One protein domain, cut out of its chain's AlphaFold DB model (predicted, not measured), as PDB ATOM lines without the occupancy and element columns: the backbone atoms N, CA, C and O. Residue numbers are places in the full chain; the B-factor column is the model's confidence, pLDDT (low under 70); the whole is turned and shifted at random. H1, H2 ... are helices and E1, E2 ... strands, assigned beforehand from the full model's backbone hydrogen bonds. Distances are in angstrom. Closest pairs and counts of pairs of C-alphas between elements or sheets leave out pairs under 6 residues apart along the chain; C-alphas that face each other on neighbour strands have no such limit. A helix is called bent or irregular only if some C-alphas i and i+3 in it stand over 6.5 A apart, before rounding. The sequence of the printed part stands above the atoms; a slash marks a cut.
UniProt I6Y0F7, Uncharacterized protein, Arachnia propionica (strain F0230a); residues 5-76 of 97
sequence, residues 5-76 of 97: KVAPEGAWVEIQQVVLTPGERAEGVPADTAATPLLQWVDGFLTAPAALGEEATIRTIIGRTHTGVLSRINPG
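This is residues 5 to 76 of the 97 residues of an uncharacterized protein of Arachnia propionica (strain F0230a) (UniProt I6Y0F7). Picture a very small closed barrel of four antiparallel strands, from which two of them, E1 and E2, run on side by side as a long ribbon; a loop with the one short helix, H1, lies at the ribbon's far end, away from the barrel. The strongly bent strands E2 and E4 each turn from one neighbour to the next, and the ribbon with its end loop makes the length of the domain. The printed part has 72 residues, with four named strands and one named helix in the order E1, H1, E2, E3, E4, and is mostly strand. It is loose, with a radius of gyration of the C-alphas of 14.2 A, and elongated, spanning 42 by 26 by 20 A.

Begin at E1, residues 12 to 20, and E2, residues 38 to 46, which are antiparallel neighbours at 152 degrees; look at N 15 and O 42, within hydrogen-bond range at 2.9 A. E2 bends by 59 degrees at residue 43, and its pairing is staggered: residues 38 to 45 pair with E1, residues 45 to 46 with E3, residues 55 to 59. In the hairpin of E2 and E3, N 59 and O 45 are 2.8 A apart. E3 forms the next hairpin with E4, residues 65 to 73, where N 56 and O 68 are 2.8 A apart. E2, E3 and E4 are a meander, each strand the antiparallel neighbour of the one before. E4 bends by 93 degrees at residue 69; its residues 65 to 69 pair with E3 and its residues 69 to 73 with E1, closing the ring, with N 16 and O 69 at 2.8 A. H1, residues 31 to 34, is not on the barrel and is apart from E3 and E4; it is too short for an O i to N i+4 pair, and its one O i to N i+3 pair is within range.

Find C-alpha 12 at (163.669, 191.808, 154.829); from there E1 runs 25.1 A to C-alpha 20 at (140.496, 193.586, 145.228). H1 spans 4.9 A. E2 runs 23.0 A, E3 13.9 A and E4 17.3 A, ending at C-alpha 73, (164.702, 192.263, 148.479).

The two C-alphas farthest apart are those of Pro 8 and Gly 28, at 43.2 A. Look also at residues 6 to 7, which pair antiparallel with residues 50 to 51. The links from H1 to E2 and from E3 to E4 are tight, the other two short. The printed part has no cut, and no printed residue is under 70 in pLDDT; the mean of the printed part is 97.1.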
ATOM      1  N   LYS A   5     166.939 186.138 141.265       93.25
ATOM      2  CA  LYS A   5     167.568 186.360 142.572       93.25
ATOM      3  C   LYS A   5     166.714 185.724 143.675       93.25
ATOM      4  O   LYS A   5     165.533 186.042 143.783       93.25
ATOM      5  N   VAL A   6     167.334 184.879 144.500       97.25
ATOM      6  CA  VAL A   6     166.709 184.207 145.654       97.25
ATOM      7  C   VAL A   6     167.110 184.908 146.951       97.25
ATOM      8  O   VAL A   6     168.280 185.251 147.133       97.25
ATOM      9  N   ALA A   7     166.149 185.120 147.850       97.88
ATOM     10  CA  ALA A   7     166.383 185.586 149.213       97.88
ATOM     11  C   ALA A   7     166.234 184.433 150.222       97.88
ATOM     12  O   ALA A   7     165.370 183.575 150.034       97.88
ATOM     13  N   PRO A   8     167.058 184.393 151.283       98.38
ATOM     14  CA  PRO A   8     166.930 183.396 152.343       98.38
ATOM     15  C   PRO A   8     165.757 183.709 153.286       98.38
ATOM     16  O   PRO A   8     165.255 184.833 153.333       98.38
ATOM     17  N   GLU A   9     165.371 182.722 154.096       98.50
ATOM     18  CA  GLU A   9     164.509 182.940 155.263       98.50
ATOM     19  C   GLU A   9     165.085 184.040 156.174       98.50
ATOM     20  O   GLU A   9     166.300 184.172 156.328       98.50
ATOM     21  N   GLY A  10     164.207 184.852 156.761       98.50
ATOM     22  CA  GLY A  10     164.585 185.967 157.623       98.50
ATOM     23  C   GLY A  10     165.076 187.212 156.880       98.50
ATOM     24  O   GLY A  10     165.372 188.214 157.528       98.50
ATOM     25  N   ALA A  11     165.149 187.203 155.545       98.50
ATOM     26  CA  ALA A  11     165.449 188.410 154.777       98.50
ATOM     27  C   ALA A  11     164.296 189.423 154.854       98.50
ATOM     28  O   ALA A  11     163.128 189.037 154.782       98.50
ATOM     29  N   TRP A  12     164.632 190.714 154.952       98.31
ATOM     30  CA  TRP A  12     163.669 191.808 154.829       98.31
ATOM     31  C   TRP A  12     163.306 192.013 153.358       98.31
ATOM     32  O   TRP A  12     164.178 192.221 152.509       98.31
ATOM     33  N   VAL A  13     162.022 191.926 153.042       98.50
ATOM     34  CA  VAL A  13     161.516 191.940 151.669       98.50
ATOM     35  C   VAL A  13     160.196 192.691 151.577       98.50
ATOM     36  O   VAL A  13     159.519 192.865 152.586       98.50
ATOM     37  N   GLU A  14     159.819 193.063 150.357       98.44
ATOM     38  CA  GLU A  14     158.483 193.552 150.007       98.44
ATOM     39  C   GLU A  14     157.741 192.447 149.245       98.44
ATOM     40  O   GLU A  14     158.293 191.857 148.307       98.44
ATOM     41  N   ILE A  15     156.493 192.174 149.625       98.56
ATOM     42  CA  ILE A  15     155.560 191.390 148.809       98.56
ATOM     43  C   ILE A  15     154.464 192.287 148.241       98.56
ATOM     44  O   ILE A  15     154.011 193.222 148.900       98.56
ATOM     45  N   GLN A  16     153.985 191.954 147.048       98.31
ATOM     46  CA  GLN A  16     152.835 192.578 146.405       98.31
ATOM     47  C   GLN A  16     151.659 191.599 146.352       98.31
ATOM     48  O   GLN A  16     151.830 190.426 146.019       98.31
ATOM     49  N   GLN A  17     150.447 192.076 146.626       97.31
ATOM     50  CA  GLN A  17     149.222 191.289 146.471       97.31
ATOM     51  C   GLN A  17     148.082 192.111 145.867       97.31
ATOM     52  O   GLN A  17     148.000 193.325 146.065       97.31
ATOM     53  N   VAL A  18     147.191 191.430 145.146       97.19
ATOM     54  CA  VAL A  18     145.900 191.983 144.723       97.19
ATOM     55  C   VAL A  18     144.927 191.809 145.882       97.19
ATOM     56  O   VAL A  18     144.621 190.684 146.260       97.19
ATOM     57  N   VAL A  19     144.461 192.917 146.454       96.69
ATOM     58  CA  VAL A  19     143.485 192.910 147.554       96.69
ATOM     59  C   VAL A  19     142.060 192.854 147.013       96.69
ATOM     60  O   VAL A  19     141.230 192.153 147.575       96.69
ATOM     61  N   LEU A  20     141.784 193.590 145.930       97.12
ATOM     62  CA  LEU A  20     140.496 193.586 145.228       97.12
ATOM     63  C   LEU A  20     140.739 193.591 143.722       97.12
ATOM     64  O   LEU A  20     141.491 194.424 143.208       97.12
ATOM     65  N   THR A  21     140.077 192.692 143.012       97.31
ATOM     66  CA  THR A  21     140.050 192.671 141.547       97.31
ATOM     67  C   THR A  21     139.080 193.734 140.993       97.31
ATOM     68  O   THR A  21     138.248 194.254 141.742       97.31
ATOM     69  N   PRO A  22     139.134 194.066 139.684       94.75
ATOM     70  CA  PRO A  22     138.219 195.028 139.048       94.75
ATOM     71  C   PRO A  22     136.699 194.756 139.156       94.75
ATOM     72  O   PRO A  22     135.910 195.579 138.714       94.75
ATOM     73  N   GLY A  23     136.245 193.648 139.746       92.62
ATOM     74  CA  GLY A  23     134.822 193.404 140.051       92.62
ATOM     75  C   GLY A  23     134.450 193.588 141.527       92.62
ATOM     76  O   GLY A  23     133.275 193.559 141.873       92.62
ATOM     77  N   GLU A  24     135.445 193.763 142.397       96.25
ATOM     78  CA  GLU A  24     135.289 193.780 143.858       96.25
ATOM     79  C   GLU A  24     135.487 195.189 144.441       96.25
ATOM     80  O   GLU A  24     135.481 195.387 145.658       96.25
ATOM     81  N   ARG A  25     135.697 196.189 143.575       95.44
ATOM     82  CA  ARG A  25     135.802 197.600 143.964       95.44
ATOM     83  C   ARG A  25     134.441 198.097 144.459       95.44
ATOM     84  O   ARG A  25     133.398 197.679 143.968       95.44
ATOM     85  N   ALA A  26     134.464 198.990 145.445       92.88
ATOM     86  CA  ALA A  26     133.248 199.516 146.055       92.88
ATOM     87  C   ALA A  26     132.355 200.245 145.039       92.88
ATOM     88  O   ALA A  26     132.845 200.884 144.104       92.88
ATOM     89  N   GLU A  27     131.045 200.203 145.270       91.62
ATOM     90  CA  GLU A  27     130.085 200.976 144.486       91.62
ATOM     91  C   GLU A  27     130.358 202.485 144.621       91.62
ATOM     92  O   GLU A  27     130.679 202.985 145.700       91.62
ATOM     93  N   GLY A  28     130.229 203.219 143.514       92.38
ATOM     94  CA  GLY A  28     130.384 204.677 143.488       92.38
ATOM     95  C   GLY A  28     131.808 205.199 143.267       92.38
ATOM     96  O   GLY A  28     131.987 206.414 143.207       92.38
ATOM     97  N   VAL A  29     132.818 204.333 143.098       94.69
ATOM     98  CA  VAL A  29     134.131 204.791 142.610       94.69
ATOM     99  C   VAL A  29     134.064 205.143 141.111       94.69
ATOM    100  O   VAL A  29     133.296 204.518 140.376       94.69
ATOM    101  N   PRO A  30     134.859 206.120 140.632       96.31
ATOM    102  CA  PRO A  30     134.958 206.444 139.209       96.31
ATOM    103  C   PRO A  30     135.250 205.218 138.331       96.31
ATOM    104  O   PRO A  30     135.948 204.295 138.751       96.31
ATOM    105  N   ALA A  31     134.712 205.202 137.107       95.19
ATOM    106  CA  ALA A  31     134.764 204.030 136.227       95.19
ATOM    107  C   ALA A  31     136.198 203.596 135.870       95.19
ATOM    108  O   ALA A  31     136.488 202.404 135.803       95.19
ATOM    109  N   ASP A  32     137.101 204.556 135.687       95.94
ATOM    110  CA  ASP A  32     138.533 204.326 135.479       95.94
ATOM    111  C   ASP A  32     139.190 203.648 136.694       95.94
ATOM    112  O   ASP A  32     139.952 202.693 136.551       95.94
ATOM    113  N   THR A  33     138.825 204.071 137.904       94.19
ATOM    114  CA  THR A  33     139.284 203.467 139.158       94.19
ATOM    115  C   THR A  33     138.678 202.079 139.381       94.19
ATOM    116  O   THR A  33     139.367 201.183 139.869       94.19
ATOM    117  N   ALA A  34     137.407 201.870 139.026       95.62
ATOM    118  CA  ALA A  34     136.745 200.565 139.111       95.62
ATOM    119  C   ALA A  34     137.405 199.530 138.188       95.62
ATOM    120  O   ALA A  34     137.533 198.366 138.551       95.62
ATOM    121  N   ALA A  35     137.876 199.967 137.016       96.50
ATOM    122  CA  ALA A  35     138.506 199.112 136.017       96.50
ATOM    123  C   ALA A  35     139.920 198.623 136.397       96.50
ATOM    124  O   ALA A  35     140.517 197.849 135.647       96.50
ATOM    125  N   THR A  36     140.470 199.046 137.542       96.56
ATOM    126  CA  THR A  36     141.830 198.696 137.982       96.56
ATOM    127  C   THR A  36     141.832 197.970 139.335       96.56
ATOM    128  O   THR A  36     140.971 198.221 140.183       96.56
ATOM    129  N   PRO A  37     142.776 197.034 139.564       97.12
ATOM    130  CA  PRO A  37     142.864 196.315 140.830       97.12
ATOM    131  C   PRO A  37     143.345 197.218 141.971       97.12
ATOM    132  O   PRO A  37     144.162 198.118 141.777       97.12
ATOM    133  N   LEU A  38     142.912 196.907 143.194       97.06
ATOM    134  CA  LEU A  38     143.541 197.432 144.403       97.06
ATOM    135  C   LEU A  38     144.743 196.564 144.763       97.06
ATOM    136  O   LEU A  38     144.582 195.401 145.134       97.06
ATOM    137  N   LEU A  39     145.935 197.142 144.682       97.50
ATOM    138  CA  LEU A  39     147.186 196.480 145.031       97.50
ATOM    139  C   LEU A  39     147.662 196.917 146.418       97.50
ATOM    140  O   LEU A  39     147.445 198.054 146.834       97.50
ATOM    141  N   GLN A  40     148.338 196.012 147.115       97.38
ATOM    142  CA  GLN A  40     148.991 196.273 148.391       97.38
ATOM    143  C   GLN A  40     150.430 195.778 148.333       97.38
ATOM    144  O   GLN A  40     150.680 194.650 147.907       97.38
ATOM    145  N   TRP A  41     151.342 196.605 148.834       97.56
ATOM    146  CA  TRP A  41     152.725 196.242 149.110       97.56
ATOM    147  C   TRP A  41     152.922 196.182 150.620       97.56
ATOM    148  O   TRP A  41     152.423 197.045 151.346       97.56
ATOM    149  N   VAL A  42     153.584 195.132 151.095       97.75
ATOM    150  CA  VAL A  42     153.847 194.926 152.521       97.75
ATOM    151  C   VAL A  42     155.276 194.470 152.706       97.75
ATOM    152  O   VAL A  42     155.693 193.479 152.104       97.75
ATOM    153  N   ASP A  43     155.974 195.140 153.616       98.19
ATOM    154  CA  ASP A  43     157.311 194.745 154.014       98.19
ATOM    155  C   ASP A  43     157.290 193.812 155.228       98.19
ATOM    156  O   ASP A  43     156.513 193.976 156.180       98.19
ATOM    157  N   GLY A  44     158.184 192.830 155.223       98.44
ATOM    158  CA  GLY A  44     158.363 191.914 156.339       98.44
ATOM    159  C   GLY A  44     159.538 190.969 156.156       98.44
ATOM    160  O   GLY A  44     160.298 191.058 155.195       98.44
ATOM    161  N   PHE A  45     159.682 190.047 157.101       98.75
ATOM    162  CA  PHE A  45     160.715 189.020 157.077       98.75
ATOM    163  C   PHE A  45     160.182 187.742 156.432       98.75
ATOM    164  O   PHE A  45     159.143 187.238 156.863       98.75
ATOM    165  N   LEU A  46     160.888 187.206 155.435       98.75
ATOM    166  CA  LEU A  46     160.542 185.926 154.810       98.75
ATOM    167  C   LEU A  46     160.473 184.793 155.838       98.75
ATOM    168  O   LEU A  46     161.370 184.653 156.667       98.75
ATOM    169  N   THR A  47     159.448 183.947 155.740       98.69
ATOM    170  CA  THR A  47     159.311 182.744 156.581       98.69
ATOM    171  C   THR A  47     159.943 181.495 155.960       98.69
ATOM    172  O   THR A  47     159.977 180.454 156.600       98.69
ATOM    173  N   ALA A  48     160.391 181.579 154.705       98.56
ATOM    174  CA  ALA A  48     161.131 180.552 153.972       98.56
ATOM    175  C   ALA A  48     161.877 181.211 152.791       98.56
ATOM    176  O   ALA A  48     161.504 182.321 152.398       98.56
ATOM    177  N   PRO A  49     162.907 180.573 152.202       98.50
ATOM    178  CA  PRO A  49     163.564 181.103 151.010       98.50
ATOM    179  C   PRO A  49     162.596 181.247 149.826       98.50
ATOM    180  O   PRO A  49     161.771 180.364 149.603       98.50
ATOM    181  N   ALA A  50     162.723 182.328 149.052       98.12
ATOM    182  CA  ALA A  50     161.876 182.598 147.884       98.12
ATOM    183  C   ALA A  50     162.627 183.387 146.801       98.12
ATOM    184  O   ALA A  50     163.525 184.183 147.110       98.12
ATOM    185  N   ALA A  51     162.271 183.176 145.529       98.06
ATOM    186  CA  ALA A  51     162.828 183.924 144.406       98.06
ATOM    187  C   ALA A  51     161.972 185.151 144.050       98.06
ATOM    188  O   ALA A  51     160.754 185.151 144.225       98.06
ATOM    189  N   LEU A  52     162.601 186.223 143.549       97.50
ATOM    190  CA  LEU A  52     161.868 187.386 143.028       97.50
ATOM    191  C   LEU A  52     160.825 186.944 141.987       97.50
ATOM    192  O   LEU A  52     161.155 186.227 141.045       97.50
ATOM    193  N   GLY A  53     159.587 187.419 142.129       97.69
ATOM    194  CA  GLY A  53     158.470 187.070 141.248       97.69
ATOM    195  C   GLY A  53     157.702 185.801 141.635       97.69
ATOM    196  O   GLY A  53     156.697 185.505 140.994       97.69
ATOM    197  N   GLU A  54     158.119 185.076 142.675       97.69
ATOM    198  CA  GLU A  54     157.391 183.917 143.203       97.69
ATOM    199  C   GLU A  54     156.501 184.287 144.394       97.69
ATOM    200  O   GLU A  54     156.674 185.331 145.027       97.69
ATOM    201  N   GLU A  55     155.545 183.412 144.711       98.25
ATOM    202  CA  GLU A  55     154.759 183.530 145.936       98.25
ATOM    203  C   GLU A  55     155.652 183.318 147.164       98.25
ATOM    204  O   GLU A  55     156.441 182.377 147.245       98.25
ATOM    205  N   ALA A  56     155.511 184.204 148.141       98.44
ATOM    206  CA  ALA A  56     156.258 184.192 149.378       98.44
ATOM    207  C   ALA A  56     155.349 184.552 150.552       98.44
ATOM    208  O   ALA A  56     154.393 185.319 150.424       98.44
ATOM    209  N   THR A  57     155.685 184.019 151.724       98.69
ATOM    210  CA  THR A  57     155.043 184.382 152.989       98.69
ATOM    211  C   THR A  57     156.021 185.171 153.849       98.69
ATOM    212  O   THR A  57     157.187 184.798 153.994       98.69
ATOM    213  N   ILE A  58     155.536 186.274 154.415       98.81
ATOM    214  CA  ILE A  58     156.300 187.148 155.300       98.81
ATOM    215  C   ILE A  58     155.644 187.261 156.670       98.81
ATOM    216  O   ILE A  58     154.423 187.150 156.815       98.81
ATOM    217  N   ARG A  59     156.462 187.584 157.672       98.75
ATOM    218  CA  ARG A  59     156.022 188.092 158.967       98.75
ATOM    219  C   ARG A  59     156.420 189.558 159.107       98.75
ATOM    220  O   ARG A  59     157.598 189.901 159.064       98.75
ATOM    221  N   THR A  60     155.433 190.426 159.278       98.44
ATOM    222  CA  THR A  60     155.637 191.872 159.469       98.44
ATOM    223  C   THR A  60     156.258 192.171 160.835       98.44
ATOM    224  O   THR A  60     156.187 191.352 161.756       98.44
ATOM    225  N   ILE A  61     156.808 193.378 161.005       97.31
ATOM    226  CA  ILE A  61     157.437 193.806 162.268       97.31
ATOM    227  C   ILE A  61     156.471 193.792 163.467       97.31
ATOM    228  O   ILE A  61     156.883 193.542 164.595       97.31
ATOM    229  N   ILE A  62     155.171 193.988 163.221       97.88
ATOM    230  CA  ILE A  62     154.105 193.910 164.236       97.88
ATOM    231  C   ILE A  62     153.522 192.495 164.396       97.88
ATOM    232  O   ILE A  62     152.514 192.306 165.072       97.88
ATOM    233  N   GLY A  63     154.135 191.489 163.767       97.88
ATOM    234  CA  GLY A  63     153.833 190.075 163.980       97.88
ATOM    235  C   GLY A  63     152.697 189.485 163.142       97.88
ATOM    236  O   GLY A  63     152.339 188.335 163.394       97.88
ATOM    237  N   ARG A  64     152.152 190.212 162.153       98.19
ATOM    238  CA  ARG A  64     151.141 189.689 161.209       98.19
ATOM    239  C   ARG A  64     151.784 188.904 160.070       98.19
ATOM    240  O   ARG A  64     152.853 189.298 159.604       98.19
ATOM    241  N   THR A  65     151.099 187.866 159.598       98.31
ATOM    242  CA  THR A  65     151.516 187.056 158.447       98.31
ATOM    243  C   THR A  65     150.768 187.485 157.192       98.31
ATOM    244  O   THR A  65     149.550 187.647 157.232       98.31
ATOM    245  N   HIS A  66     151.496 187.653 156.089       98.38
ATOM    246  CA  HIS A  66     150.934 187.972 154.777       98.38
ATOM    247  C   HIS A  66     151.591 187.110 153.698       98.38
ATOM    248  O   HIS A  66     152.778 186.798 153.798       98.38
ATOM    249  N   THR A  67     150.830 186.781 152.657       98.38
ATOM    250  CA  THR A  67     151.304 186.059 151.469       98.38
ATOM    251  C   THR A  67     151.086 186.925 150.234       98.38
ATOM    252  O   THR A  67     150.119 187.686 150.164       98.38
ATOM    253  N   GLY A  68     152.016 186.862 149.290       98.25
ATOM    254  CA  GLY A  68     151.975 187.624 148.045       98.25
ATOM    255  C   GLY A  68     153.198 187.330 147.187       98.25
ATOM    256  O   GLY A  68     154.022 186.492 147.538       98.25
ATOM    257  N   VAL A  69     153.331 188.028 146.066       98.50
ATOM    258  CA  VAL A  69     154.472 187.867 145.161       98.50
ATOM    259  C   VAL A  69     155.657 188.676 145.679       98.50
ATOM    260  O   VAL A  69     155.519 189.876 145.906       98.50
ATOM    261  N   LEU A  70     156.822 188.049 145.840       98.44
ATOM    262  CA  LEU A  70     158.056 188.713 146.258       98.44
ATOM    263  C   LEU A  70     158.495 189.742 145.199       98.44
ATOM    264  O   LEU A  70     159.000 189.371 144.137       98.44
ATOM    265  N   SER A  71     158.319 191.036 145.485       97.38
ATOM    266  CA  SER A  71     158.596 192.129 144.542       97.38
ATOM    267  C   SER A  71     160.001 192.704 144.705       97.38
ATOM    268  O   SER A  71     160.641 193.057 143.712       97.38
ATOM    269  N   ARG A  72     160.508 192.812 145.943       97.25
ATOM    270  CA  ARG A  72     161.818 193.419 146.241       97.25
ATOM    271  C   ARG A  72     162.513 192.730 147.410       97.25
ATOM    272  O   ARG A  72     161.876 192.276 148.352       97.25
ATOM    273  N   ILE A  73     163.845 192.727 147.378       97.56
ATOM    274  CA  ILE A  73     164.702 192.263 148.479       97.56
ATOM    275  C   ILE A  73     165.435 193.471 149.047       97.56
ATOM    276  O   ILE A  73     166.082 194.183 148.277       97.56
ATOM    277  N   ASN A  74     165.370 193.660 150.367       96.19
ATOM    278  CA  ASN A  74     165.848 194.853 151.067       96.19
ATOM    279  C   ASN A  74     165.345 196.141 150.385       96.19
ATOM    280  O   ASN A  74     166.165 196.918 149.884       96.19
ATOM    281  N   PRO A  75     164.011 196.336 150.282       94.00
ATOM    282  CA  PRO A  75     163.447 197.523 149.651       94.00
ATOM    283  C   PRO A  75     164.000 198.799 150.299       94.00
ATOM    284  O   PRO A  75     164.119 198.900 151.519       94.00
ATOM    285  N   GLY A  76     164.349 199.773 149.460       88.50
ATOM    286  CA  GLY A  76     164.669 201.139 149.863       88.50
ATOM    287  C   GLY A  76     163.702 202.125 149.213       88.50
ATOM    288  O   GLY A  76     163.035 201.792 148.229       88.50
TER     289      GLY A  76